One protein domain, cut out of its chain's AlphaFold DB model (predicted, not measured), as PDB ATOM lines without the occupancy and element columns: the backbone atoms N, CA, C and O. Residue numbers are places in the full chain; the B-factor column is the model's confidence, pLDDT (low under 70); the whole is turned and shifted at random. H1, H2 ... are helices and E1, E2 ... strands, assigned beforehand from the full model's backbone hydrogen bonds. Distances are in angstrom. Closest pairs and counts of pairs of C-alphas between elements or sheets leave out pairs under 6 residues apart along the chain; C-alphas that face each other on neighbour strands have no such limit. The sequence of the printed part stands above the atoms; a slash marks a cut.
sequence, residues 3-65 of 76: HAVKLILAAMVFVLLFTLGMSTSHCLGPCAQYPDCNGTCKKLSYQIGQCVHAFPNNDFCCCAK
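Overview. This is residues 3 to 65 of the 76 residues of an uncharacterized protein of Phaseolus vulgaris (UniProt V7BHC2). A strongly twisted antiparallel sheet, ordered E1, E3, E2, with short helix H2 packed on it, makes a compact head; residues 3 to 22, including H1, stick out as a long arm. The printed part has 63 residues, in chain order H1, E1, H2, E2, E3, class mixed. It is extended, radius of gyration of the C-alphas 17.8 A, spanning 57 by 28 by 12 A.

Arrangement. Inner strand E3, residues 58 to 64, is antiparallel to E1, residues 26 to 30; N 28 and O 61, 2.9 A, are within hydrogen-bond range. E3 forms a hairpin with E2, residues 48 to 54; N 50 and O 62, 2.9 A, are within range. H2, residues 37 to 43, is on the sheet at a height of 7.5 A; its closest C-alphas to E2 are Asn 38 and Gly 49, 3.9 A. E1, H2, E2 form a split strand-helix-strand unit, two strands that run the same way in one sheet but are not neighbours, with a helix between them along the chain and E3 between them in the sheet; its crossover is right-handed. H1, residues 3 to 19, is not on the sheet. In H1 and H2 every O i to N i+4 pair is within range.

Along the chain. H1 runs 24.5 A from C-alpha 3 at (354.582, 483.952, 358.096). E1 measures 12.5 A, H2 10.0 A, E2 17.7 A and E3 18.3 A, ending at C-alpha 64 (391.212, 483.741, 374.837).

Size, cuts and confidence. The farthest C-alphas, His 3 and Ala 32, are 57.1 A apart. The printed part has no cut and no long link. pLDDT is under 70 at residues 3 to 4, 16 to 24 and 54 to 58.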
ATOM      1  N   HIS A   3     353.253 484.329 358.591       62.22
ATOM      2  CA  HIS A   3     354.582 483.952 358.096       62.22
ATOM      3  C   HIS A   3     355.625 485.053 358.318       62.22
ATOM      4  O   HIS A   3     356.725 484.761 358.771       62.22
ATOM      5  N   ALA A   4     355.258 486.319 358.091       69.25
ATOM      6  CA  ALA A   4     356.166 487.452 358.272       69.25
ATOM      7  C   ALA A   4     356.672 487.564 359.721       69.25
ATOM      8  O   ALA A   4     357.867 487.686 359.951       69.25
ATOM      9  N   VAL A   5     355.783 487.415 360.709       75.44
ATOM     10  CA  VAL A   5     356.146 487.491 362.136       75.44
ATOM     11  C   VAL A   5     357.089 486.352 362.546       75.44
ATOM     12  O   VAL A   5     358.043 486.580 363.284       75.44
ATOM     13  N   LYS A   6     356.879 485.135 362.021       76.31
ATOM     14  CA  LYS A   6     357.772 483.989 362.262       76.31
ATOM     15  C   LYS A   6     359.170 484.215 361.685       76.31
ATOM     16  O   LYS A   6     360.148 483.879 362.342       76.31
ATOM     17  N   LEU A   7     359.262 484.801 360.490       81.38
ATOM     18  CA  LEU A   7     360.546 485.123 359.859       81.38
ATOM     19  C   LEU A   7     361.300 486.209 360.632       81.38
ATOM     20  O   LEU A   7     362.501 486.077 360.842       81.38
ATOM     21  N   ILE A   8     360.592 487.233 361.112       84.81
ATOM     22  CA  ILE A   8     361.184 488.303 361.924       84.81
ATOM     23  C   ILE A   8     361.730 487.735 363.242       84.81
ATOM     24  O   ILE A   8     362.874 488.006 363.594       84.81
ATOM     25  N   LEU A   9     360.956 486.899 363.945       83.12
ATOM     26  CA  LEU A   9     361.401 486.253 365.186       83.12
ATOM     27  C   LEU A   9     362.620 485.348 364.961       83.12
ATOM     28  O   LEU A   9     363.582 485.424 365.721       83.12
ATOM     29  N   ALA A  10     362.607 484.533 363.903       84.19
ATOM     30  CA  ALA A  10     363.736 483.672 363.562       84.19
ATOM     31  C   ALA A  10     365.002 484.488 363.255       84.19
ATOM     32  O   ALA A  10     366.075 484.155 363.754       84.19
ATOM     33  N   ALA A  11     364.872 485.587 362.505       85.12
ATOM     34  CA  ALA A  11     365.983 486.483 362.204       85.12
ATOM     35  C   ALA A  11     366.548 487.148 363.469       85.12
ATOM     36  O   ALA A  11     367.765 487.187 363.637       85.12
ATOM     37  N   MET A  12     365.695 487.609 364.392       82.69
ATOM     38  CA  MET A  12     366.152 488.196 365.658       82.69
ATOM     39  C   MET A  12     366.899 487.186 366.533       82.69
ATOM     40  O   MET A  12     367.960 487.506 367.065       82.69
ATOM     41  N   VAL A  13     366.386 485.957 366.654       81.12
ATOM     42  CA  VAL A  13     367.052 484.883 367.411       81.12
ATOM     43  C   VAL A  13     368.407 484.546 366.793       81.12
ATOM     44  O   VAL A  13     369.387 484.395 367.519       81.12
ATOM     45  N   PHE A  14     368.485 484.492 365.462       78.50
ATOM     46  CA  PHE A  14     369.743 484.281 364.755       78.50
ATOM     47  C   PHE A  14     370.730 485.414 365.073       78.50
ATOM     48  O   PHE A  14     371.804 485.158 365.603       78.50
ATOM     49  N   VAL A  15     370.349 486.679 364.883       76.38
ATOM     50  CA  VAL A  15     371.227 487.827 365.181       76.38
ATOM     51  C   VAL A  15     371.717 487.809 366.636       76.38
ATOM     52  O   VAL A  15     372.910 488.000 366.874       76.38
ATOM     53  N   LEU A  16     370.852 487.508 367.606       68.25
ATOM     54  CA  LEU A  16     371.234 487.398 369.020       68.25
ATOM     55  C   LEU A  16     372.247 486.269 369.277       68.25
ATOM     56  O   LEU A  16     373.241 486.492 369.968       68.25
ATOM     57  N   LEU A  17     372.043 485.085 368.691       62.56
ATOM     58  CA  LEU A  17     372.968 483.950 368.812       62.56
ATOM     59  C   LEU A  17     374.348 484.266 368.223       62.56
ATOM     60  O   LEU A  17     375.367 483.921 368.820       62.56
ATOM     61  N   PHE A  18     374.393 484.954 367.081       60.97
ATOM     62  CA  PHE A  18     375.651 485.325 366.430       60.97
ATOM     63  C   PHE A  18     376.368 486.482 367.142       60.97
ATOM     64  O   PHE A  18     377.597 486.505 367.171       60.97
ATOM     65  N   THR A  19     375.635 487.404 367.775       59.03
ATOM     66  CA  THR A  19     376.232 488.543 368.501       59.03
ATOM     67  C   THR A  19     376.835 488.109 369.842       59.03
ATOM     68  O   THR A  19     377.898 488.589 370.230       59.03
ATOM     69  N   LEU A  20     376.218 487.138 370.525       54.50
ATOM     70  CA  LEU A  20     376.755 486.539 371.759       54.50
ATOM     71  C   LEU A  20     377.972 485.624 371.513       54.50
ATOM     72  O   LEU A  20     378.669 485.261 372.458       54.50
ATOM     73  N   GLY A  21     378.249 485.270 370.254       49.69
ATOM     74  CA  GLY A  21     379.411 484.479 369.838       49.69
ATOM     75  C   GLY A  21     380.712 485.274 369.651       49.69
ATOM     76  O   GLY A  21     381.673 484.736 369.100       49.69
ATOM     77  N   MET A  22     380.770 486.544 370.064       50.91
ATOM     78  CA  MET A  22     381.992 487.352 369.984       50.91
ATOM     79  C   MET A  22     383.024 486.905 371.028       50.91
ATOM     80  O   MET A  22     382.685 486.628 372.176       50.91
ATOM     81  N   SER A  23     384.295 486.823 370.612       56.38
ATOM     82  CA  SER A  23     385.446 486.322 371.376       56.38
ATOM     83  C   SER A  23     385.445 486.845 372.803       56.38
ATOM     84  O   SER A  23     385.813 487.989 373.062       56.38
ATOM     85  N   THR A  24     385.080 485.992 373.747       63.59
ATOM     86  CA  THR A  24     385.210 486.297 375.164       63.59
ATOM     87  C   THR A  24     386.666 486.089 375.555       63.59
ATOM     88  O   THR A  24     387.081 485.011 375.984       63.59
ATOM     89  N   SER A  25     387.483 487.120 375.340       73.38
ATOM     90  CA  SER A  25     388.748 487.236 376.056       73.38
ATOM     91  C   SER A  25     388.428 487.547 377.516       73.38
ATOM     92  O   SER A  25     387.782 488.555 377.802       73.38
ATOM     93  N   HIS A  26     388.845 486.678 378.430       83.81
ATOM     94  CA  HIS A  26     388.566 486.792 379.856       83.81
ATOM     95  C   HIS A  26     389.871 486.967 380.629       83.81
ATOM     96  O   HIS A  26     390.751 486.111 380.557       83.81
ATOM     97  N   CYS A  27     389.991 488.045 381.397       87.19
ATOM     98  CA  CYS A  27     391.172 488.311 382.214       87.19
ATOM     99  C   CYS A  27     390.964 487.818 383.646       87.19
ATOM    100  O   CYS A  27     389.942 488.103 384.261       87.19
ATOM    101  N   LEU A  28     391.912 487.031 384.153       87.88
ATOM    102  CA  LEU A  28     391.828 486.391 385.471       87.88
ATOM    103  C   LEU A  28     392.328 487.303 386.594       87.88
ATOM    104  O   LEU A  28     391.829 487.237 387.713       87.88
ATOM    105  N   GLY A  29     393.335 488.130 386.310       86.62
ATOM    106  CA  GLY A  29     393.986 488.976 387.307       86.62
ATOM    107  C   GLY A  29     395.457 489.244 386.981       86.62
ATOM    108  O   GLY A  29     395.888 488.966 385.860       86.62
ATOM    109  N   PRO A  30     396.228 489.798 387.931       89.31
ATOM    110  CA  PRO A  30     397.629 490.156 387.728       89.31
ATOM    111  C   PRO A  30     398.495 488.944 387.382       89.31
ATOM    112  O   PRO A  30     398.375 487.890 388.006       89.31
ATOM    113  N   CYS A  31     399.435 489.099 386.456       88.38
ATOM    114  CA  CYS A  31     400.331 488.018 386.044       88.38
ATOM    115  C   CYS A  31     401.214 487.471 387.167       88.38
ATOM    116  O   CYS A  31     401.548 486.291 387.152       88.38
ATOM    117  N   ALA A  32     401.503 488.273 388.195       88.56
ATOM    118  CA  ALA A  32     402.201 487.806 389.392       88.56
ATOM    119  C   ALA A  32     401.451 486.677 390.132       88.56
ATOM    120  O   ALA A  32     402.083 485.836 390.764       88.56
ATOM    121  N   GLN A  33     400.115 486.633 390.042       89.69
ATOM    122  CA  GLN A  33     399.292 485.569 390.636       89.69
ATOM    123  C   GLN A  33     399.174 484.339 389.723       89.69
ATOM    124  O   GLN A  33     398.859 483.247 390.191       89.69
ATOM    125  N   TYR A  34     399.449 484.508 388.426       89.38
ATOM    126  CA  TYR A  34     399.312 483.482 387.394       89.38
ATOM    127  C   TYR A  34     400.624 483.337 386.600       89.38
ATOM    128  O   TYR A  34     400.659 483.681 385.416       89.38
ATOM    129  N   PRO A  35     401.704 482.815 387.221       85.06
ATOM    130  CA  PRO A  35     403.018 482.702 386.579       85.06
ATOM    131  C   PRO A  35     402.993 481.805 385.332       85.06
ATOM    132  O   PRO A  35     403.720 482.056 384.376       85.06
ATOM    133  N   ASP A  36     402.107 480.803 385.304       92.06
ATOM    134  CA  ASP A  36     401.765 480.034 384.103       92.06
ATOM    135  C   ASP A  36     400.364 480.421 383.600       92.06
ATOM    136  O   ASP A  36     399.388 479.667 383.702       92.06
ATOM    137  N   CYS A  37     400.252 481.650 383.090       89.50
ATOM    138  CA  CYS A  37     399.000 482.188 382.558       89.50
ATOM    139  C   CYS A  37     398.406 481.279 381.466       89.50
ATOM    140  O   CYS A  37     397.221 480.950 381.495       89.50
ATOM    141  N   ASN A  38     399.234 480.794 380.535       89.75
ATOM    142  CA  ASN A  38     398.782 479.929 379.445       89.75
ATOM    143  C   ASN A  38     398.262 478.577 379.952       89.75
ATOM    144  O   ASN A  38     397.184 478.143 379.539       89.75
ATOM    145  N   GLY A  39     398.983 477.915 380.862       92.31
ATOM    146  CA  GLY A  39     398.525 476.662 381.461       92.31
ATOM    147  C   GLY A  39     397.245 476.835 382.275       92.31
ATOM    148  O   GLY A  39     396.341 476.001 382.180       92.31
ATOM    149  N   THR A  40     397.108 477.944 383.005       92.00
ATOM    150  CA  THR A  40     395.881 478.275 383.750       92.00
ATOM    151  C   THR A  40     394.692 478.459 382.810       92.00
ATOM    152  O   THR A  40     393.647 477.833 382.995       92.00
ATOM    153  N   CYS A  41     394.863 479.237 381.741       90.38
ATOM    154  CA  CYS A  41     393.834 479.425 380.724       90.38
ATOM    155  C   CYS A  41     393.448 478.098 380.044       90.38
ATOM    156  O   CYS A  41     392.259 477.824 379.872       90.38
ATOM    157  N   LYS A  42     394.417 477.226 379.738       89.19
ATOM    158  CA  LYS A  42     394.150 475.884 379.191       89.19
ATOM    159  C   LYS A  42     393.352 474.992 380.144       89.19
ATOM    160  O   LYS A  42     392.423 474.326 379.695       89.19
ATOM    161  N   LYS A  43     393.643 475.023 381.452       89.88
ATOM    162  CA  LYS A  43     392.842 474.316 382.478       89.88
ATOM    163  C   LYS A  43     391.393 474.808 382.516       89.88
ATOM    164  O   LYS A  43     390.485 474.019 382.753       89.88
ATOM    165  N   LEU A  44     391.170 476.087 382.224       86.69
ATOM    166  CA  LEU A  44     389.846 476.709 382.132       86.69
ATOM    167  C   LEU A  44     389.189 476.552 380.744       86.69
ATOM    168  O   LEU A  44     388.214 477.236 380.439       86.69
ATOM    169  N   SER A  45     389.696 475.648 379.896       85.44
ATOM    170  CA  SER A  45     389.194 475.394 378.534       85.44
ATOM    171  C   SER A  45     389.317 476.583 377.566       85.44
ATOM    172  O   SER A  45     388.562 476.691 376.595       85.44
ATOM    173  N   TYR A  46     390.273 477.482 377.807       84.94
ATOM    174  CA  TYR A  46     390.721 478.473 376.828       84.94
ATOM    175  C   TYR A  46     391.891 477.916 376.010       84.94
ATOM    176  O   TYR A  46     392.592 477.001 376.430       84.94
ATOM    177  N   GLN A  47     392.102 478.444 374.807       84.69
ATOM    178  CA  GLN A  47     393.118 477.908 373.890       84.69
ATOM    179  C   GLN A  47     394.479 478.578 374.083       84.69
ATOM    180  O   GLN A  47     395.518 477.952 373.866       84.69
ATOM    181  N   ILE A  48     394.464 479.847 374.487       87.19
ATOM    182  CA  ILE A  48     395.652 480.652 374.738       87.19
ATOM    183  C   ILE A  48     395.445 481.503 375.992       87.19
ATOM    184  O   ILE A  48     394.339 481.978 376.255       87.19
ATOM    185  N   GLY A  49     396.516 481.688 376.757       89.56
ATOM    186  CA  GLY A  49     396.614 482.680 377.822       89.56
ATOM    187  C   GLY A  49     397.885 483.498 377.668       89.56
ATOM    188  O   GLY A  49     398.946 482.922 377.420       89.56
ATOM    189  N   GLN A  50     397.782 484.817 377.791       90.06
ATOM    190  CA  GLN A  50     398.923 485.725 377.706       90.06
ATOM    191  C   GLN A  50     398.839 486.825 378.758       90.06
ATOM    192  O   GLN A  50     397.759 487.302 379.100       90.06
ATOM    193  N   CYS A  51     400.013 487.229 379.235       89.00
ATOM    194  CA  CYS A  51     400.177 488.437 380.021       89.00
ATOM    195  C   CYS A  51     400.146 489.640 379.092       89.00
ATOM    196  O   CYS A  51     401.036 489.804 378.258       89.00
ATOM    197  N   VAL A  52     399.096 490.442 379.212       86.56
ATOM    198  CA  VAL A  52     398.932 491.681 378.458       86.56
ATOM    199  C   VAL A  52     399.192 492.859 379.377       86.56
ATOM    200  O   VAL A  52     398.637 492.951 380.473       86.56
ATOM    201  N   HIS A  53     400.048 493.759 378.913       83.44
ATOM    202  CA  HIS A  53     400.368 494.982 379.622       83.44
ATOM    203  C   HIS A  53     399.199 495.963 379.489       83.44
ATOM    204  O   HIS A  53     398.951 496.493 378.403       83.44
ATOM    205  N   ALA A  54     398.461 496.191 380.578       69.94
ATOM    206  CA  ALA A  54     397.433 497.219 380.627       69.94
ATOM    207  C   ALA A  54     398.013 498.467 381.302       69.94
ATOM    208  O   ALA A  54     398.278 498.493 382.510       69.94
ATOM    209  N   PHE A  55     398.194 499.521 380.508       63.53
ATOM    210  CA  PHE A  55     398.469 500.852 381.037       63.53
ATOM    211  C   PHE A  55     397.348 501.233 382.030       63.53
ATOM    212  O   PHE A  55     396.174 501.042 381.697       63.53
ATOM    213  N   PRO A  56     397.648 501.752 383.238       61.09
ATOM    214  CA  PRO A  56     398.894 502.421 383.592       61.09
ATOM    215  C   PRO A  56     400.018 501.610 384.239       61.09
ATOM    216  O   PRO A  56     401.060 502.228 384.346       61.09
ATOM    217  N   ASN A  57     399.896 500.339 384.670       59.81
ATOM    218  CA  ASN A  57     401.057 499.636 385.282       59.81
ATOM    219  C   ASN A  57     400.934 498.122 385.544       59.81
ATOM    220  O   ASN A  57     401.812 497.571 386.204       59.81
ATOM    221  N   ASN A  58     399.899 497.419 385.076       66.50
ATOM    222  CA  ASN A  58     399.721 496.022 385.485       66.50
ATOM    223  C   ASN A  58     399.639 495.080 384.288       66.50
ATOM    224  O   ASN A  58     398.790 495.228 383.408       66.50
ATOM    225  N   ASP A  59     400.506 494.070 384.305       85.19
ATOM    226  CA  ASP A  59     400.376 492.908 383.440       85.19
ATOM    227  C   ASP A  59     399.225 492.049 383.963       85.19
ATOM    228  O   ASP A  59     399.263 491.556 385.096       85.19
ATOM    229  N   PHE A  60     398.193 491.870 383.145       89.38
ATOM    230  CA  PHE A  60     397.061 491.004 383.456       89.38
ATOM    231  C   PHE A  60     397.124 489.731 382.623       89.38
ATOM    232  O   PHE A  60     397.374 489.765 381.419       89.38
ATOM    233  N   CYS A  61     396.860 488.595 383.262       89.69
ATOM    234  CA  CYS A  61     396.707 487.325 382.578       89.69
ATOM    235  C   CYS A  61     395.327 487.275 381.921       89.69
ATOM    236  O   CYS A  61     394.305 487.216 382.614       89.69
ATOM    237  N   CYS A  62     395.301 487.283 380.591       89.62
ATOM    238  CA  CYS A  62     394.085 487.207 379.799       89.62
ATOM    239  C   CYS A  62     394.046 485.928 378.965       89.62
ATOM    240  O   CYS A  62     394.988 485.583 378.252       89.62
ATOM    241  N   CYS A  63     392.922 485.230 379.067       90.12
ATOM    242  CA  CYS A  63     392.620 484.005 378.358       90.12
ATOM    243  C   CYS A  63     391.762 484.311 377.141       90.12
ATOM    244  O   CYS A  63     390.772 485.029 377.245       90.12
ATOM    245  N   ALA A  64     392.075 483.707 376.003       84.62
ATOM    246  CA  ALA A  64     391.212 483.741 374.837       84.62
ATOM    247  C   ALA A  64     390.960 482.319 374.342       84.62
ATOM    248  O   ALA A  64     391.845 481.459 374.269       84.62
ATOM    249  N   LYS A  65     389.709 482.049 373.987       78.00
ATOM    250  CA  LYS A  65     389.414 480.971 373.052       78.00
ATOM    251  C   LYS A  65     389.795 481.560 371.707       78.00
ATOM    252  O   LYS A  65     389.378 482.684 371.429       78.00
TER     253      LYS A  65